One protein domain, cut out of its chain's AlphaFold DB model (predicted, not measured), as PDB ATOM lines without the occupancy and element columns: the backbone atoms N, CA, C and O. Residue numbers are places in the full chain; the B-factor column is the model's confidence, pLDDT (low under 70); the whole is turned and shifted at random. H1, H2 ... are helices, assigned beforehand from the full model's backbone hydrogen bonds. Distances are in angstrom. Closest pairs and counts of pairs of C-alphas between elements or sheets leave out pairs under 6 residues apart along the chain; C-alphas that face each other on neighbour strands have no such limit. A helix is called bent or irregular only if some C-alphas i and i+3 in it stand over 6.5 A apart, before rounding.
ATOM      1  N   GLN A   2     301.942 400.245 224.069       86.88
ATOM      2  CA  GLN A   2     302.507 401.552 223.667       86.88
ATOM      3  C   GLN A   2     303.935 401.821 224.180       86.88
ATOM      4  O   GLN A   2     304.778 402.275 223.415       86.88
ATOM      5  N   ARG A   3     304.246 401.476 225.439       89.06
ATOM      6  CA  ARG A   3     305.599 401.645 226.008       89.06
ATOM      7  C   ARG A   3     306.683 400.863 225.259       89.06
ATOM      8  O   ARG A   3     307.791 401.382 225.137       89.06
ATOM      9  N   PHE A   4     306.354 399.652 224.799       91.50
ATOM     10  CA  PHE A   4     307.236 398.802 223.995       91.50
ATOM     11  C   PHE A   4     307.433 399.419 222.609       91.50
ATOM     12  O   PHE A   4     308.557 399.588 222.166       91.50
ATOM     13  N   ASN A   5     306.352 399.905 221.998       92.94
ATOM     14  CA  ASN A   5     306.346 400.572 220.692       92.94
ATOM     15  C   ASN A   5     306.780 402.055 220.733       92.94
ATOM     16  O   ASN A   5     306.364 402.849 219.889       92.94
ATOM     17  N   ILE A   6     307.573 402.460 221.735       89.44
ATOM     18  CA  ILE A   6     308.027 403.850 221.945       89.44
ATOM     19  C   ILE A   6     306.873 404.858 221.764       89.44
ATOM     20  O   ILE A   6     306.872 405.704 220.866       89.44
ATOM     21  N   ASP A   7     305.845 404.718 222.592       90.31
ATOM     22  CA  ASP A   7     304.623 405.533 222.585       90.31
ATOM     23  C   ASP A   7     303.904 405.517 221.220       90.31
ATOM     24  O   ASP A   7     303.359 406.520 220.763       90.31
ATOM     25  N   GLY A   8     303.963 404.374 220.530       89.56
ATOM     26  CA  GLY A   8     303.351 404.164 219.216       89.56
ATOM     27  C   GLY A   8     304.109 404.792 218.040       89.56
ATOM     28  O   GLY A   8     303.581 404.824 216.932       89.56
ATOM     29  N   THR A   9     305.331 405.299 218.236       89.69
ATOM     30  CA  THR A   9     306.114 405.897 217.134       89.69
ATOM     31  C   THR A   9     306.791 404.872 216.227       89.69
ATOM     32  O   THR A   9     307.113 405.195 215.080       89.69
ATOM     33  N   TYR A  10     306.973 403.640 216.706       89.12
ATOM     34  CA  TYR A  10     307.504 402.534 215.918       89.12
ATOM     35  C   TYR A  10     306.873 401.209 216.352       89.12
ATOM     36  O   TYR A  10     306.783 400.931 217.548       89.12
ATOM     37  N   ASP A  11     306.435 400.391 215.394       91.94
ATOM     38  CA  ASP A  11     305.732 399.139 215.679       91.94
ATOM     39  C   ASP A  11     306.693 397.967 215.939       91.94
ATOM     40  O   ASP A  11     306.835 397.047 215.137       91.94
ATOM     41  N   TYR A  12     307.370 398.002 217.087       92.88
ATOM     42  CA  TYR A  12     308.239 396.899 217.494       92.88
ATOM     43  C   TYR A  12     307.488 395.600 217.734       92.88
ATOM     44  O   TYR A  12     308.037 394.531 217.490       92.88
ATOM     45  N   PHE A  13     306.258 395.659 218.237       94.38
ATOM     46  CA  PHE A  13     305.477 394.451 218.460       94.38
ATOM     47  C   PHE A  13     305.139 393.754 217.139       94.38
ATOM     48  O   PHE A  13     305.344 392.547 217.032       94.38
ATOM     49  N   GLY A  14     304.727 394.510 216.116       94.62
ATOM     50  CA  GLY A  14     304.545 393.980 214.763       94.62
ATOM     51  C   GLY A  14     305.832 393.385 214.188       94.62
ATOM     52  O   GLY A  14     305.808 392.268 213.667       94.62
ATOM     53  N   ASP A  15     306.975 394.064 214.358       93.94
ATOM     54  CA  ASP A  15     308.285 393.532 213.951       93.94
ATOM     55  C   ASP A  15     308.632 392.224 214.688       93.94
ATOM     56  O   ASP A  15     309.196 391.305 214.089       93.94
ATOM     57  N   LEU A  16     308.301 392.115 215.981       95.81
ATOM     58  CA  LEU A  16     308.535 390.915 216.787       95.81
ATOM     59  C   LEU A  16     307.657 389.749 216.320       95.81
ATOM     60  O   LEU A  16     308.162 388.640 216.150       95.81
ATOM     61  N   GLN A  17     306.373 390.006 216.066       96.12
ATOM     62  CA  GLN A  17     305.439 389.012 215.544       96.12
ATOM     63  C   GLN A  17     305.878 388.516 214.161       96.12
ATOM     64  O   GLN A  17     305.991 387.314 213.940       96.12
ATOM     65  N   ALA A  18     306.221 389.426 213.249       96.38
ATOM     66  CA  ALA A  18     306.719 389.057 211.928       96.38
ATOM     67  C   ALA A  18     308.047 388.276 211.994       96.38
ATOM     68  O   ALA A  18     308.289 387.414 211.152       96.38
ATOM     69  N   ASN A  19     308.892 388.535 213.002       96.06
ATOM     70  CA  ASN A  19     310.089 387.734 213.271       96.06
ATOM     71  C   ASN A  19     309.779 386.321 213.777       96.06
ATOM     72  O   ASN A  19     310.546 385.405 213.481       96.06
ATOM     73  N   ALA A  20     308.720 386.157 214.573       95.56
ATOM     74  CA  ALA A  20     308.272 384.856 215.066       95.56
ATOM     75  C   ALA A  20     307.633 384.021 213.945       95.56
ATOM     76  O   ALA A  20     307.846 382.817 213.872       95.56
ATOM     77  N   GLU A  21     306.922 384.679 213.031       97.00
ATOM     78  CA  GLU A  21     306.301 384.071 211.846       97.00
ATOM     79  C   GLU A  21     307.288 383.848 210.682       97.00
ATOM     80  O   GLU A  21     306.895 383.371 209.622       97.00
ATOM     81  N   GLY A  22     308.560 384.233 210.832       95.25
ATOM     82  CA  GLY A  22     309.588 384.080 209.792       95.25
ATOM     83  C   GLY A  22     309.475 385.049 208.606       95.25
ATOM     84  O   GLY A  22     310.276 384.972 207.679       95.25
ATOM     85  N   ARG A  23     308.528 385.995 208.634       93.94
ATOM     86  CA  ARG A  23     308.355 387.038 207.602       93.94
ATOM     87  C   ARG A  23     309.425 388.125 207.666       93.94
ATOM     88  O   ARG A  23     309.683 388.796 206.671       93.94
ATOM     89  N   LEU A  24     310.030 388.317 208.836       91.44
ATOM     90  CA  LEU A  24     311.192 389.174 209.038       91.44
ATOM     91  C   LEU A  24     312.323 388.385 209.698       91.44
ATOM     92  O   LEU A  24     312.087 387.500 210.515       91.44
ATOM     93  N   ASN A  25     313.561 388.760 209.387       89.75
ATOM     94  CA  ASN A  25     314.751 388.257 210.065       89.75
ATOM     95  C   ASN A  25     315.581 389.446 210.562       89.75
ATOM     96  O   ASN A  25     316.495 389.916 209.887       89.75
ATOM     97  N   THR A  26     315.195 390.002 211.714       88.50
ATOM     98  CA  THR A  26     315.855 391.176 212.306       88.50
ATOM     99  C   THR A  26     316.284 390.869 213.735       88.50
ATOM    100  O   THR A  26     315.493 390.482 214.595       88.50
ATOM    101  N   TRP A  27     317.573 391.056 214.008       90.25
ATOM    102  CA  TRP A  27     318.133 390.788 215.330       90.25
ATOM    103  C   TRP A  27     317.714 391.846 216.364       90.25
ATOM    104  O   TRP A  27     317.587 391.539 217.546       90.25
ATOM    105  N   HIS A  28     317.467 393.086 215.927       89.88
ATOM    106  CA  HIS A  28     317.252 394.231 216.818       89.88
ATOM    107  C   HIS A  28     316.046 394.042 217.741       89.88
ATOM    108  O   HIS A  28     316.161 394.229 218.950       89.88
ATOM    109  N   VAL A  29     314.895 393.623 217.204       93.62
ATOM    110  CA  VAL A  29     313.688 393.431 218.026       93.62
ATOM    111  C   VAL A  29     313.798 392.200 218.934       93.62
ATOM    112  O   VAL A  29     313.300 392.218 220.058       93.62
ATOM    113  N   ARG A  30     314.525 391.165 218.482       93.88
ATOM    114  CA  ARG A  30     314.827 389.960 219.270       93.88
ATOM    115  C   ARG A  30     315.741 390.268 220.456       93.88
ATOM    116  O   ARG A  30     315.582 389.669 221.510       93.88
ATOM    117  N   TRP A  31     316.654 391.225 220.301       93.19
ATOM    118  CA  TRP A  31     317.465 391.747 221.401       93.19
ATOM    119  C   TRP A  31     316.666 392.690 222.314       93.19
ATOM    120  O   TRP A  31     316.747 392.593 223.536       93.19
ATOM    121  N   TYR A  32     315.850 393.580 221.741       92.62
ATOM    122  CA  TYR A  32     315.095 394.584 222.496       92.62
ATOM    123  C   TYR A  32     314.013 393.980 223.406       92.62
ATOM    124  O   TYR A  32     313.831 394.448 224.529       92.62
ATOM    125  N   ALA A  33     313.310 392.937 222.953       94.62
ATOM    126  CA  ALA A  33     312.231 392.294 223.706       94.62
ATOM    127  C   ALA A  33     312.636 391.815 225.119       94.62
ATOM    128  O   ALA A  33     312.020 392.277 226.085       94.62
ATOM    129  N   PRO A  34     313.666 390.962 225.298       94.50
ATOM    130  CA  PRO A  34     314.086 390.527 226.630       94.50
ATOM    131  C   PRO A  34     314.622 391.687 227.479       94.50
ATOM    132  O   PRO A  34     314.304 391.760 228.663       94.50
ATOM    133  N   MET A  35     315.353 392.637 226.881       92.00
ATOM    134  CA  MET A  35     315.838 393.826 227.594       92.00
ATOM    135  C   MET A  35     314.683 394.657 228.160       92.00
ATOM    136  O   MET A  35     314.726 395.089 229.309       92.00
ATOM    137  N   PHE A  36     313.618 394.848 227.377       90.94
ATOM    138  CA  PHE A  36     312.432 395.567 227.824       90.94
ATOM    139  C   PHE A  36     311.702 394.832 228.954       90.94
ATOM    140  O   PHE A  36     311.325 395.463 229.942       90.94
ATOM    141  N   LEU A  37     311.513 393.513 228.826       93.12
ATOM    142  CA  LEU A  37     310.802 392.700 229.820       93.12
ATOM    143  C   LEU A  37     311.538 392.632 231.160       93.12
ATOM    144  O   LEU A  37     310.901 392.658 232.209       93.12
ATOM    145  N   GLN A  38     312.870 392.591 231.128       93.19
ATOM    146  CA  GLN A  38     313.708 392.556 232.328       93.19
ATOM    147  C   GLN A  38     313.954 393.944 232.934       93.19
ATOM    148  O   GLN A  38     314.626 394.051 233.957       93.19
ATOM    149  N   GLY A  39     313.461 395.021 232.307       88.12
ATOM    150  CA  GLY A  39     313.807 396.384 232.713       88.12
ATOM    151  C   GLY A  39     315.314 396.654 232.630       88.12
ATOM    152  O   GLY A  39     315.845 397.437 233.416       88.12
ATOM    153  N   ALA A  40     316.003 395.977 231.708       85.69
ATOM    154  CA  ALA A  40     317.444 396.048 231.562       85.69
ATOM    155  C   ALA A  40     317.893 397.428 231.074       85.69
ATOM    156  O   ALA A  40     317.167 398.169 230.401       85.69
ATOM    157  N   LEU A  41     319.139 397.760 231.392       81.06
ATOM    158  CA  LEU A  41     319.750 399.004 230.966       81.06
ATOM    159  C   LEU A  41     320.320 398.876 229.551       81.06
ATOM    160  O   LEU A  41     321.156 398.016 229.285       81.06
ATOM    161  N   ALA A  42     319.939 399.802 228.672       80.06
ATOM    162  CA  ALA A  42     320.515 399.939 227.341       80.06
ATOM    163  C   ALA A  42     321.321 401.239 227.235       80.06
ATOM    164  O   ALA A  42     320.825 402.325 227.544       80.06
TER     165      ALA A  42
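This is residues 2 to 42 of the 140 residues of an uncharacterized protein of Planctomyces bekefii (UniProt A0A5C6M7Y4). Two short helices meet at a steep angle, the early part of H2 packing on the middle of H1 near Val 29 and Leu 16, and the loop of residues 21 to 26 joins them. Before H1, residues 2 to 11 make a turning stretch with no named element, and residues 38 to 42 form a short tail after H2. The printed part has 41 residues with two named helices, H1 then H2, and no named strand. The class is all helix, although under half of the residues, 20 of 41, are in named elements. The whole is compact, with a radius of gyration of the C-alphas of 10.1 A and spans of 28 by 19 by 12 A.

H2, the longest helix, holds residues 27 to 37 and measures 16.4 A from first to last C-alpha. It begins at C-alpha 27 (318.133, 390.788, 215.330) and ends at C-alpha 37 (310.802, 392.700, 229.820). It is neither bent nor irregular, but only just: C-alphas 31 and 34 are 6.3 A apart. H1 holds residues 12 to 20, is 12.3 A long, and begins at C-alpha 12 (308.239, 396.899, 217.494).

H2 and H1 touch, with 6 pairs of C-alphas within 8 A. Their closest C-alphas, those of Val 29 and Leu 16, are 5.9 A apart. The helices run opposite ways at a steep tilt of 63 degrees, with centres 10.6 A apart. In H1 every O i to N i+4 pair is within hydrogen-bond range, and in H2 5 of 7 are.

The two C-alphas farthest apart, those of Arg 23 and Leu 41, are 28.6 A apart. The printed part has no cut, and the link from H1 to H2, six residues, is short. The mean pLDDT of the printed part is 91.7, and no printed residue is under 70.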